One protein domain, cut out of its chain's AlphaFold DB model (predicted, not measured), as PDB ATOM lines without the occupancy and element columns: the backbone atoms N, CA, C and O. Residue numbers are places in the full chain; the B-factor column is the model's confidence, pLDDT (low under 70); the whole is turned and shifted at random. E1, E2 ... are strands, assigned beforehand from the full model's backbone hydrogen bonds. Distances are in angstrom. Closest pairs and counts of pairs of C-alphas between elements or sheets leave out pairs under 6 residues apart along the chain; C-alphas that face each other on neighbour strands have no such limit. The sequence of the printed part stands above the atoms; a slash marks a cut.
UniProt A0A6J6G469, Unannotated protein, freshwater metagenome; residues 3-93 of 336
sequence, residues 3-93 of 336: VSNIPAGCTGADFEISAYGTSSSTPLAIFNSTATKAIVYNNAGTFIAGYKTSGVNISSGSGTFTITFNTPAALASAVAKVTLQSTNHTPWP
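Overview. This is residues 3 to 93 of the 336 residues of the protein "Unannotated protein" of freshwater metagenome (UniProt A0A6J6G469). What shape is this? A loosely matched sandwich: the hairpin E4 E5 crosses part of one face of the strongly twisted sheet E3 E2 E1 E6. What makes it? The 91 printed residues hold six named strands, E1 to E6, with 39 residues, under half; the class is all strand, both sheets antiparallel. It is compact, radius of gyration of the C-alphas 13.1 A, spanning 37 by 23 by 22 A.

Along the chain. Where are the strands? E1, residues 13 to 20, 22.6 A, begins at C-alpha 13 (-98.232, 172.360, -48.933); then come E2, 37 to 43, E3, 46 to 49, E4, 56 to 61, and E5, 64 to 69. Where is the last? E6, residues 81 to 88, 22.7 A, ends at C-alpha 88 (-94.573, 175.201, -46.680).

Arrangement. What pairs? E1 E2 E3 form a meander, each strand the antiparallel neighbour of the one before; within hydrogen-bond range are N 17 and O 38, 2.8 A, and N 41 and O 48, 2.8 A. Edge strand E6 is antiparallel to E1, N 16 and O 85 at 2.8 A; E4 to E5, N 59 and O 66 at 2.9 A. How do the sheets meet? Their strands stand at 45 degrees; the closest C-alphas of E3 and E4, Phe 47 and Ser 60, are 5.2 A apart.

Size, cuts and confidence. How large? The farthest C-alphas, Ala 44 and Ser 77, are 37.5 A apart. Any cut or doubt? The printed part has no cut, the links E1 to E2 and E5 to E6 are long, and no printed residue is under 70 in pLDDT.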
ATOM      1  N   VAL A   3    -106.876 174.225 -60.870       95.69
ATOM      2  CA  VAL A   3    -105.519 173.679 -60.898       95.69
ATOM      3  C   VAL A   3    -105.641 172.167 -60.814       95.69
ATOM      4  O   VAL A   3    -106.265 171.669 -59.885       95.69
ATOM      5  N   SER A   4    -105.052 171.446 -61.764       96.06
ATOM      6  CA  SER A   4    -105.113 169.984 -61.855       96.06
ATOM      7  C   SER A   4    -103.720 169.366 -61.968       96.06
ATOM      8  O   SER A   4    -102.740 170.073 -62.193       96.06
ATOM      9  N   ASN A   5    -103.650 168.034 -61.877       94.94
ATOM     10  CA  ASN A   5    -102.408 167.252 -61.918       94.94
ATOM     11  C   ASN A   5    -101.453 167.575 -60.757       94.94
ATOM     12  O   ASN A   5    -100.234 167.530 -60.912       94.94
ATOM     13  N   ILE A   6    -102.010 167.901 -59.589       95.19
ATOM     14  CA  ILE A   6    -101.243 168.130 -58.366       95.19
ATOM     15  C   ILE A   6    -100.761 166.767 -57.843       95.19
ATOM     16  O   ILE A   6    -101.596 165.915 -57.524       95.19
ATOM     17  N   PRO A   7     -99.441 166.526 -57.751       93.12
ATOM     18  CA  PRO A   7     -98.917 165.243 -57.305       93.12
ATOM     19  C   PRO A   7     -99.147 165.039 -55.802       93.12
ATOM     20  O   PRO A   7     -99.136 165.985 -55.016       93.12
ATOM     21  N   ALA A   8     -99.273 163.776 -55.381       89.44
ATOM     22  CA  ALA A   8     -99.478 163.414 -53.974       89.44
ATOM     23  C   ALA A   8     -98.362 163.925 -53.039       89.44
ATOM     24  O   ALA A   8     -98.614 164.195 -51.865       89.44
ATOM     25  N   GLY A   9     -97.148 164.120 -53.570       92.31
ATOM     26  CA  GLY A   9     -96.009 164.693 -52.844       92.31
ATOM     27  C   GLY A   9     -96.195 166.149 -52.395       92.31
ATOM     28  O   GLY A   9     -95.428 166.616 -51.565       92.31
ATOM     29  N   CYS A  10     -97.218 166.858 -52.886       92.31
ATOM     30  CA  CYS A  10     -97.573 168.202 -52.417       92.31
ATOM     31  C   CYS A  10     -98.546 168.195 -51.224       92.31
ATOM     32  O   CYS A  10     -99.158 169.221 -50.917       92.31
ATOM     33  N   THR A  11     -98.763 167.045 -50.586       94.56
ATOM     34  CA  THR A  11     -99.547 166.955 -49.348       94.56
ATOM     35  C   THR A  11     -98.903 167.801 -48.254       94.56
ATOM     36  O   THR A  11     -97.697 167.716 -48.043       94.56
ATOM     37  N   GLY A  12     -99.697 168.617 -47.555       94.38
ATOM     38  CA  GLY A  12     -99.186 169.507 -46.515       94.38
ATOM     39  C   GLY A  12     -98.578 170.813 -47.041       94.38
ATOM     40  O   GLY A  12     -97.993 171.549 -46.254       94.38
ATOM     41  N   ALA A  13     -98.687 171.102 -48.342       95.81
ATOM     42  CA  ALA A  13     -98.232 172.360 -48.933       95.81
ATOM     43  C   ALA A  13     -99.372 173.379 -49.072       95.81
ATOM     44  O   ALA A  13    -100.538 173.017 -49.267       95.81
ATOM     45  N   ASP A  14     -98.999 174.655 -49.041       96.62
ATOM     46  CA  ASP A  14     -99.857 175.775 -49.420       96.62
ATOM     47  C   ASP A  14     -99.624 176.132 -50.890       96.62
ATOM     48  O   ASP A  14     -98.488 176.170 -51.355       96.62
ATOM     49  N   PHE A  15    -100.697 176.416 -51.621       96.56
ATOM     50  CA  PHE A  15    -100.684 176.862 -53.009       96.56
ATOM     51  C   PHE A  15    -101.079 178.330 -53.076       96.56
ATOM     52  O   PHE A  15    -102.246 178.685 -52.909       96.56
ATOM     53  N   GLU A  16    -100.097 179.180 -53.338       95.81
ATOM     54  CA  GLU A  16    -100.263 180.616 -53.461       95.81
ATOM     55  C   GLU A  16    -100.601 181.018 -54.897       95.81
ATOM     56  O   GLU A  16     -99.863 180.709 -55.836       95.81
ATOM     57  N   ILE A  17    -101.693 181.763 -55.048       95.31
ATOM     58  CA  ILE A  17    -102.190 182.293 -56.313       95.31
ATOM     59  C   ILE A  17    -102.120 183.817 -56.271       95.31
ATOM     60  O   ILE A  17    -102.768 184.450 -55.435       95.31
ATOM     61  N   SER A  18    -101.383 184.389 -57.220       94.50
ATOM     62  CA  SER A  18    -101.244 185.838 -57.409       94.50
ATOM     63  C   SER A  18    -101.341 186.181 -58.898       94.50
ATOM     64  O   SER A  18    -100.987 185.372 -59.758       94.50
ATOM     65  N   ALA A  19    -101.817 187.382 -59.221       93.00
ATOM     66  CA  ALA A  19    -101.897 187.885 -60.593       93.00
ATOM     67  C   ALA A  19    -101.111 189.190 -60.738       93.00
ATOM     68  O   ALA A  19    -100.997 189.947 -59.782       93.00
ATOM     69  N   TYR A  20    -100.582 189.467 -61.928       92.94
ATOM     70  CA  TYR A  20     -99.722 190.620 -62.196       92.94
ATOM     71  C   TYR A  20    -100.114 191.309 -63.505       92.94
ATOM     72  O   TYR A  20    -100.583 190.666 -64.452       92.94
ATOM     73  N   GLY A  21     -99.902 192.625 -63.550       89.69
ATOM     74  CA  GLY A  21    -100.059 193.440 -64.755       89.69
ATOM     75  C   GLY A  21     -98.892 193.283 -65.735       89.69
ATOM     76  O   GLY A  21     -97.980 192.488 -65.526       89.69
ATOM     77  N   THR A  22     -98.910 194.062 -66.815       83.19
ATOM     78  CA  THR A  22     -97.962 193.950 -67.941       83.19
ATOM     79  C   THR A  22     -96.536 194.408 -67.628       83.19
ATOM     80  O   THR A  22     -95.603 193.939 -68.273       83.19
ATOM     81  N   SER A  23     -96.349 195.308 -66.660       76.94
ATOM     82  CA  SER A  23     -95.046 195.925 -66.361       76.94
ATOM     83  C   SER A  23     -94.678 195.960 -64.875       76.94
ATOM     84  O   SER A  23     -93.593 196.422 -64.531       76.94
ATOM     85  N   SER A  24     -95.555 195.480 -63.989       78.19
ATOM     86  CA  SER A  24     -95.354 195.572 -62.540       78.19
ATOM     87  C   SER A  24     -94.986 194.229 -61.913       78.19
ATOM     88  O   SER A  24     -95.576 193.196 -62.230       78.19
ATOM     89  N   SER A  25     -94.058 194.260 -60.956       84.31
ATOM     90  CA  SER A  25     -93.788 193.157 -60.026       84.31
ATOM     91  C   SER A  25     -94.734 193.148 -58.818       84.31
ATOM     92  O   SER A  25     -94.656 192.238 -57.993       84.31
ATOM     93  N   THR A  26     -95.638 194.127 -58.703       89.88
ATOM     94  CA  THR A  26     -96.649 194.172 -57.641       89.88
ATOM     95  C   THR A  26     -97.860 193.300 -57.997       89.88
ATOM     96  O   THR A  26     -98.419 193.441 -59.089       89.88
ATOM     97  N   PRO A  27     -98.285 192.395 -57.096       92.69
ATOM     98  CA  PRO A  27     -99.513 191.630 -57.271       92.69
ATOM     99  C   PRO A  27    -100.752 192.533 -57.380       92.69
ATOM    100  O   PRO A  27    -100.900 193.500 -56.631       92.69
ATOM    101  N   LEU A  28    -101.651 192.197 -58.298       92.62
ATOM    102  CA  LEU A  28    -102.943 192.847 -58.494       92.62
ATOM    103  C   LEU A  28    -103.949 192.370 -57.448       92.62
ATOM    104  O   LEU A  28    -103.959 191.193 -57.094       92.62
ATOM    105  N   ALA A  29    -104.848 193.257 -57.017       92.88
ATOM    106  CA  ALA A  29    -106.020 192.837 -56.259       92.88
ATOM    107  C   ALA A  29    -106.934 191.995 -57.160       92.88
ATOM    108  O   ALA A  29    -107.345 192.453 -58.227       92.88
ATOM    109  N   ILE A  30    -107.231 190.774 -56.720       91.56
ATOM    110  CA  ILE A  30    -107.980 189.759 -57.470       91.56
ATOM    111  C   ILE A  30    -109.314 189.377 -56.807       91.56
ATOM    112  O   ILE A  30    -110.183 188.821 -57.479       91.56
ATOM    113  N   PHE A  31    -109.525 189.713 -55.527       93.31
ATOM    114  CA  PHE A  31    -110.810 189.555 -54.822       93.31
ATOM    115  C   PHE A  31    -110.923 190.479 -53.594       93.31
ATOM    116  O   PHE A  31    -109.952 191.144 -53.229       93.31
ATOM    117  N   ASN A  32    -112.109 190.554 -52.967       90.94
ATOM    118  CA  ASN A  32    -112.388 191.365 -51.764       90.94
ATOM    119  C   ASN A  32    -111.878 192.822 -51.863       90.94
ATOM    120  O   ASN A  32    -111.393 193.387 -50.886       90.94
ATOM    121  N   SER A  33    -111.942 193.416 -53.061       88.62
ATOM    122  CA  SER A  33    -111.443 194.759 -53.418       88.62
ATOM    123  C   SER A  33    -109.925 194.978 -53.321       88.62
ATOM    124  O   SER A  33    -109.373 195.651 -54.188       88.62
ATOM    125  N   THR A  34    -109.238 194.436 -52.314       90.50
ATOM    126  CA  THR A  34    -107.815 194.710 -52.032       90.50
ATOM    127  C   THR A  34    -106.945 193.459 -51.940       90.50
ATOM    128  O   THR A  34    -105.722 193.580 -51.906       90.50
ATOM    129  N   ALA A  35    -107.530 192.256 -51.905       92.81
ATOM    130  CA  ALA A  35    -106.766 191.036 -51.692       92.81
ATOM    131  C   ALA A  35    -105.989 190.657 -52.954       92.81
ATOM    132  O   ALA A  35    -106.567 190.440 -54.020       92.81
ATOM    133  N   THR A  36    -104.668 190.573 -52.828       94.00
ATOM    134  CA  THR A  36    -103.759 190.335 -53.957       94.00
ATOM    135  C   THR A  36    -103.249 188.900 -54.062       94.00
ATOM    136  O   THR A  36    -102.567 188.546 -55.022       94.00
ATOM    137  N   LYS A  37    -103.584 188.079 -53.065       93.81
ATOM    138  CA  LYS A  37    -103.083 186.724 -52.876       93.81
ATOM    139  C   LYS A  37    -104.201 185.839 -52.346       93.81
ATOM    140  O   LYS A  37    -104.887 186.230 -51.404       93.81
ATOM    141  N   ALA A  38    -104.356 184.652 -52.919       95.38
ATOM    142  CA  ALA A  38    -105.182 183.586 -52.362       95.38
ATOM    143  C   ALA A  38    -104.317 182.357 -52.084       95.38
ATOM    144  O   ALA A  38    -103.464 182.011 -52.897       95.38
ATOM    145  N   ILE A  39    -104.542 181.703 -50.950       95.88
ATOM    146  CA  ILE A  39    -103.813 180.512 -50.524       95.88
ATOM    147  C   ILE A  39    -104.798 179.348 -50.438       95.88
ATOM    148  O   ILE A  39    -105.864 179.463 -49.831       95.88
ATOM    149  N   VAL A  40    -104.437 178.222 -51.044       96.81
ATOM    150  CA  VAL A  40    -105.162 176.953 -50.932       96.81
ATOM    151  C   VAL A  40    -104.258 175.943 -50.241       96.81
ATOM    152  O   VAL A  40    -103.187 175.634 -50.745       96.81
ATOM    153  N   TYR A  41    -104.683 175.422 -49.099       96.44
ATOM    154  CA  TYR A  41    -103.952 174.408 -48.350       96.44
ATOM    155  C   TYR A  41    -104.355 173.003 -48.811       96.44
ATOM    156  O   TYR A  41    -105.545 172.690 -48.893       96.44
ATOM    157  N   ASN A  42    -103.376 172.141 -49.092       96.19
ATOM    158  CA  ASN A  42    -103.600 170.720 -49.345       96.19
ATOM    159  C   ASN A  42    -103.556 169.910 -48.041       96.19
ATOM    160  O   ASN A  42    -102.508 169.394 -47.637       96.19
ATOM    161  N   ASN A  43    -104.722 169.766 -47.414       94.56
ATOM    162  CA  ASN A  43    -104.928 168.975 -46.211       94.56
ATOM    163  C   ASN A  43    -105.079 167.488 -46.554       94.56
ATOM    164  O   ASN A  43    -106.190 166.995 -46.757       94.56
ATOM    165  N   ALA A  44    -103.957 166.773 -46.654       93.19
ATOM    166  CA  ALA A  44    -103.953 165.328 -46.901       93.19
ATOM    167  C   ALA A  44    -104.774 164.900 -48.139       93.19
ATOM    168  O   ALA A  44    -105.495 163.905 -48.112       93.19
ATOM    169  N   GLY A  45    -104.683 165.663 -49.235       91.94
ATOM    170  CA  GLY A  45    -105.417 165.418 -50.481       91.94
ATOM    171  C   GLY A  45    -106.773 166.125 -50.573       91.94
ATOM    172  O   GLY A  45    -107.395 166.093 -51.635       91.94
ATOM    173  N   THR A  46    -107.220 166.782 -49.499       95.38
ATOM    174  CA  THR A  46    -108.390 167.668 -49.502       95.38
ATOM    175  C   THR A  46    -107.936 169.123 -49.537       95.38
ATOM    176  O   THR A  46    -107.243 169.587 -48.636       95.38
ATOM    177  N   PHE A  47    -108.340 169.870 -50.559       97.00
ATOM    178  CA  PHE A  47    -107.964 171.271 -50.718       97.00
ATOM    179  C   PHE A  47    -108.949 172.194 -49.995       97.00
ATOM    180  O   PHE A  47    -110.151 172.155 -50.263       97.00
ATOM    181  N   ILE A  48    -108.437 173.035 -49.098       95.12
ATOM    182  CA  ILE A  48    -109.213 174.005 -48.310       95.12
ATOM    183  C   ILE A  48    -108.559 175.390 -48.352       95.12
ATOM    184  O   ILE A  48    -107.460 175.552 -48.875       95.12
ATOM    185  N   ALA A  49    -109.236 176.416 -47.836       94.12
ATOM    186  CA  ALA A  49    -108.666 177.761 -47.797       94.12
ATOM    187  C   ALA A  49    -107.475 177.792 -46.829       94.12
ATOM    188  O   ALA A  49    -107.572 177.297 -45.707       94.12
ATOM    189  N   GLY A  50    -106.351 178.348 -47.279       91.94
ATOM    190  CA  GLY A  50    -105.162 178.545 -46.458       91.94
ATOM    191  C   GLY A  50    -105.235 179.823 -45.621       91.94
ATOM    192  O   GLY A  50    -106.169 180.623 -45.733       91.94
ATOM    193  N   TYR A  51    -104.218 180.033 -44.788       89.62
ATOM    194  CA  TYR A  51    -104.136 181.182 -43.886       89.62
ATOM    195  C   TYR A  51    -104.370 182.525 -44.614       89.62
ATOM    196  O   TYR A  51    -103.908 182.743 -45.734       89.62
ATOM    197  N   LYS A  52    -105.140 183.425 -43.980       85.56
ATOM    198  CA  LYS A  52    -105.591 184.731 -44.516       85.56
ATOM    199  C   LYS A  52    -106.410 184.693 -45.814       85.56
ATOM    200  O   LYS A  52    -106.661 185.746 -46.399       85.56
ATOM    201  N   THR A  53    -106.880 183.526 -46.249       90.50
ATOM    202  CA  THR A  53    -107.750 183.417 -47.424       90.50
ATOM    203  C   THR A  53    -109.206 183.296 -46.988       90.50
ATOM    204  O   THR A  53    -109.640 182.253 -46.514       90.50
ATOM    205  N   SER A  54    -109.974 184.373 -47.151       89.00
ATOM    206  CA  SER A  54    -111.413 184.429 -46.860       89.00
ATOM    207  C   SER A  54    -112.203 184.939 -48.070       89.00
ATOM    208  O   SER A  54    -111.640 185.529 -48.992       89.00
ATOM    209  N   GLY A  55    -113.521 184.712 -48.100       91.19
ATOM    210  CA  GLY A  55    -114.366 185.139 -49.229       91.19
ATOM    211  C   GLY A  55    -114.150 184.322 -50.509       91.19
ATOM    212  O   GLY A  55    -114.349 184.829 -51.615       91.19
ATOM    213  N   VAL A  56    -113.742 183.059 -50.364       94.94
ATOM    214  CA  VAL A  56    -113.546 182.118 -51.471       94.94
ATOM    215  C   VAL A  56    -114.334 180.836 -51.228       94.94
ATOM    216  O   VAL A  56    -114.556 180.446 -50.085       94.94
ATOM    217  N   ASN A  57    -114.714 180.161 -52.306       96.19
ATOM    218  CA  ASN A  57    -115.210 178.790 -52.285       96.19
ATOM    219  C   ASN A  57    -114.187 177.883 -52.969       96.19
ATOM    220  O   ASN A  57    -113.712 178.207 -54.061       96.19
ATOM    221  N   ILE A  58    -113.854 176.753 -52.346       97.12
ATOM    222  CA  ILE A  58    -112.909 175.777 -52.899       97.12
ATOM    223  C   ILE A  58    -113.636 174.455 -53.108       97.12
ATOM    224  O   ILE A  58    -114.133 173.848 -52.165       97.12
ATOM    225  N   SER A  59    -113.689 174.021 -54.365       97.50
ATOM    226  CA  SER A  59    -114.111 172.675 -54.737       97.50
ATOM    227  C   SER A  59    -112.872 171.797 -54.847       97.50
ATOM    228  O   SER A  59    -111.999 172.069 -55.671       97.50
ATOM    229  N   SER A  60    -112.798 170.750 -54.032       96.62
ATOM    230  CA  SER A  60    -111.670 169.817 -53.990       96.62
ATOM    231  C   SER A  60    -111.962 168.553 -54.800       96.62
ATOM    232  O   SER A  60    -113.078 168.036 -54.773       96.62
ATOM    233  N   GLY A  61    -110.948 168.021 -55.478       94.19
ATOM    234  CA  GLY A  61    -110.955 166.708 -56.121       94.19
ATOM    235  C   GLY A  61    -109.580 166.043 -56.020       94.19
ATOM    236  O   GLY A  61    -108.605 166.656 -55.590       94.19
ATOM    237  N   SER A  62    -109.474 164.773 -56.416       93.81
ATOM    238  CA  SER A  62    -108.187 164.064 -56.375       93.81
ATOM    239  C   SER A  62    -107.164 164.747 -57.295       93.81
ATOM    240  O   SER A  62    -107.373 164.828 -58.504       93.81
ATOM    241  N   GLY A  63    -106.088 165.289 -56.713       94.88
ATOM    242  CA  GLY A  63    -105.036 166.004 -57.448       94.88
ATOM    243  C   GLY A  63    -105.505 167.288 -58.146       94.88
ATOM    244  O   GLY A  63    -104.854 167.738 -59.092       94.88
ATOM    245  N   THR A  64    -106.641 167.861 -57.736       97.25
ATOM    246  CA  THR A  64    -107.210 169.055 -58.368       97.25
ATOM    247  C   THR A  64    -108.010 169.902 -57.387       97.25
ATOM    248  O   THR A  64    -108.673 169.381 -56.491       97.25
ATOM    249  N   PHE A  65    -108.008 171.214 -57.583       97.56
ATOM    250  CA  PHE A  65    -108.949 172.102 -56.914       97.56
ATOM    251  C   PHE A  65    -109.444 173.192 -57.854       97.56
ATOM    252  O   PHE A  65    -108.738 173.644 -58.758       97.56
ATOM    253  N   THR A  66    -110.654 173.672 -57.589       97.75
ATOM    254  CA  THR A  66    -111.191 174.892 -58.183       97.75
ATOM    255  C   THR A  66    -111.432 175.909 -57.084       97.75
ATOM    256  O   THR A  66    -112.272 175.694 -56.215       97.75
ATOM    257  N   ILE A  67    -110.728 177.037 -57.149       96.56
ATOM    258  CA  ILE A  67    -110.994 178.201 -56.304       96.56
ATOM    259  C   ILE A  67    -111.897 179.188 -57.044       96.56
ATOM    260  O   ILE A  67    -111.645 179.549 -58.201       96.56
ATOM    261  N   THR A  68    -112.942 179.637 -56.359       96.12
ATOM    262  CA  THR A  68    -113.890 180.651 -56.826       96.12
ATOM    263  C   THR A  68    -113.860 181.825 -55.861       96.12
ATOM    264  O   THR A  68    -114.050 181.642 -54.661       96.12
ATOM    265  N   PHE A  69    -113.613 183.027 -56.374       94.88
ATOM    266  CA  PHE A  69    -113.668 184.256 -55.586       94.88
ATOM    267  C   PHE A  69    -115.118 184.732 -55.497       94.88
ATOM    268  O   PHE A  69    -115.752 184.933 -56.531       94.88
ATOM    269  N   ASN A  70    -115.641 184.920 -54.284       95.19
ATOM    270  CA  ASN A  70    -117.046 185.303 -54.095       95.19
ATOM    271  C   ASN A  70    -117.296 186.751 -54.533       95.19
ATOM    272  O   ASN A  70    -118.373 187.084 -55.017       95.19
ATOM    273  N   THR A  71    -116.276 187.597 -54.392       94.00
ATOM    274  CA  THR A  71    -116.262 189.015 -54.775       94.00
ATOM    275  C   THR A  71    -114.999 189.300 -55.600       94.00
ATOM    276  O   THR A  71    -113.996 189.788 -55.073       94.00
ATOM    277  N   PRO A  72    -114.986 188.952 -56.900       90.81
ATOM    278  CA  PRO A  72    -113.832 189.197 -57.760       90.81
ATOM    279  C   PRO A  72    -113.468 190.685 -57.809       90.81
ATOM    280  O   PRO A  72    -114.347 191.547 -57.833       90.81
ATOM    281  N   ALA A  73    -112.172 190.988 -57.861       88.06
ATOM    282  CA  ALA A  73    -111.661 192.339 -58.069       88.06
ATOM    283  C   ALA A  73    -110.891 192.402 -59.393       88.06
ATOM    284  O   ALA A  73    -110.162 191.477 -59.746       88.06
ATOM    285  N   ALA A  74    -111.063 193.498 -60.129       79.75
ATOM    286  CA  ALA A  74    -110.392 193.743 -61.402       79.75
ATOM    287  C   ALA A  74    -110.007 195.226 -61.499       79.75
ATOM    288  O   ALA A  74    -110.569 195.987 -62.281       79.75
ATOM    289  N   LEU A  75    -109.069 195.654 -60.647       76.62
ATOM    290  CA  LEU A  75    -108.578 197.040 -60.636       76.62
ATOM    291  C   LEU A  75    -107.619 197.350 -61.799       76.62
ATOM    292  O   LEU A  75    -107.347 198.515 -62.076       76.62
ATOM    293  N   ALA A  76    -107.104 196.322 -62.477       77.12
ATOM    294  CA  ALA A  76    -106.289 196.463 -63.678       77.12
ATOM    295  C   ALA A  76    -107.101 196.118 -64.930       77.12
ATOM    296  O   ALA A  76    -107.907 195.191 -64.922       77.12
ATOM    297  N   SER A  77    -106.825 196.822 -66.029       81.12
ATOM    298  CA  SER A  77    -107.450 196.578 -67.335       81.12
ATOM    299  C   SER A  77    -107.005 195.270 -67.997       81.12
ATOM    300  O   SER A  77    -107.664 194.803 -68.923       81.12
ATOM    301  N   ALA A  78    -105.904 194.669 -67.533       83.69
ATOM    302  CA  ALA A  78    -105.408 193.386 -68.013       83.69
ATOM    303  C   ALA A  78    -104.635 192.626 -66.923       83.69
ATOM    304  O   ALA A  78    -103.903 193.220 -66.130       83.69
ATOM    305  N   VAL A  79    -104.745 191.295 -66.953       87.88
ATOM    306  CA  VAL A  79    -103.876 190.368 -66.215       87.88
ATOM    307  C   VAL A  79    -102.902 189.757 -67.216       87.88
ATOM    308  O   VAL A  79    -103.317 189.027 -68.111       87.88
ATOM    309  N   ALA A  80    -101.611 190.059 -67.084       90.12
ATOM    310  CA  ALA A  80    -100.582 189.561 -67.999       90.12
ATOM    311  C   ALA A  80     -99.975 188.233 -67.534       90.12
ATOM    312  O   ALA A  80     -99.510 187.438 -68.348       90.12
ATOM    313  N   LYS A  81     -99.964 187.992 -66.218       90.81
ATOM    314  CA  LYS A  81     -99.365 186.800 -65.614       90.81
ATOM    315  C   LYS A  81    -100.161 186.358 -64.395       90.81
ATOM    316  O   LYS A  81    -100.553 187.183 -63.575       90.81
ATOM    317  N   VAL A  82    -100.316 185.048 -64.245       91.69
ATOM    318  CA  VAL A  82    -100.800 184.393 -63.025       91.69
ATOM    319  C   VAL A  82     -99.695 183.475 -62.523       91.69
ATOM    320  O   VAL A  82     -99.083 182.756 -63.312       91.69
ATOM    321  N   THR A  83     -99.418 183.506 -61.225       93.50
ATOM    322  CA  THR A  83     -98.493 182.574 -60.580       93.50
ATOM    323  C   THR A  83     -99.252 181.594 -59.716       93.50
ATOM    324  O   THR A  83    -100.204 181.972 -59.037       93.50
ATOM    325  N   LEU A  84     -98.759 180.362 -59.707       93.56
ATOM    326  CA  LEU A  84     -99.087 179.344 -58.729       93.56
ATOM    327  C   LEU A  84     -97.768 178.891 -58.103       93.56
ATOM    328  O   LEU A  84     -96.885 178.426 -58.822       93.56
ATOM    329  N   GLN A  85     -97.616 179.063 -56.796       93.50
ATOM    330  CA  GLN A  85     -96.397 178.692 -56.080       93.50
ATOM    331  C   GLN A  85     -96.750 177.797 -54.901       93.50
ATOM    332  O   GLN A  85     -97.635 178.131 -54.123       93.50
ATOM    333  N   SER A  86     -96.065 176.664 -54.768       93.06
ATOM    334  CA  SER A  86     -96.171 175.838 -53.570       93.06
ATOM    335  C   SER A  86     -95.205 176.341 -52.500       93.06
ATOM    336  O   SER A  86     -94.019 176.521 -52.788       93.06
ATOM    337  N   THR A  87     -95.676 176.499 -51.271       93.94
ATOM    338  CA  THR A  87     -94.859 176.839 -50.101       93.94
ATOM    339  C   THR A  87     -95.116 175.854 -48.965       93.94
ATOM    340  O   THR A  87     -96.073 175.078 -48.998       93.94
ATOM    341  N   ASN A  88     -94.273 175.895 -47.931       93.56
ATOM    342  CA  ASN A  88     -94.573 175.201 -46.680       93.56
ATOM    343  C   ASN A  88     -95.897 175.720 -46.114       93.56
ATOM    344  O   ASN A  88     -96.158 176.926 -46.182       93.56
ATOM    345  N   HIS A  89     -96.708 174.818 -45.561       91.69
ATOM    346  CA  HIS A  89     -97.961 175.214 -44.939       91.69
ATOM    347  C   HIS A  89     -97.713 176.141 -43.752       91.69
ATOM    348  O   HIS A  89     -96.897 175.844 -42.876       91.69
ATOM    349  N   THR A  90     -98.430 177.260 -43.733       90.25
ATOM    350  CA  THR A  90     -98.492 178.157 -42.581       90.25
ATOM    351  C   THR A  90     -99.819 177.923 -41.858       90.25
ATOM    352  O   THR A  90    -100.865 178.285 -42.406       90.25
ATOM    353  N   PRO A  91     -99.809 177.342 -40.641       86.12
ATOM    354  CA  PRO A  91    -101.016 177.197 -39.834       86.12
ATOM    355  C   PRO A  91    -101.674 178.554 -39.601       86.12
ATOM    356  O   PRO A  91    -100.986 179.570 -39.536       86.12
ATOM    357  N   TRP A  92    -102.997 178.584 -39.445       88.81
ATOM    358  CA  TRP A  92    -103.698 179.797 -39.028       88.81
ATOM    359  C   TRP A  92    -103.555 179.946 -37.509       88.81
ATOM    360  O   TRP A  92    -104.242 179.230 -36.783       88.81
ATOM    361  N   PRO A  93    -102.680 180.837 -37.002       90.56
ATOM    362  CA  PRO A  93    -102.443 180.918 -35.572       90.56
ATOM    363  C   PRO A  93    -103.665 181.495 -34.851       90.56
ATOM    364  O   PRO A  93    -104.322 182.413 -35.357       90.56
TER     365      PRO A  93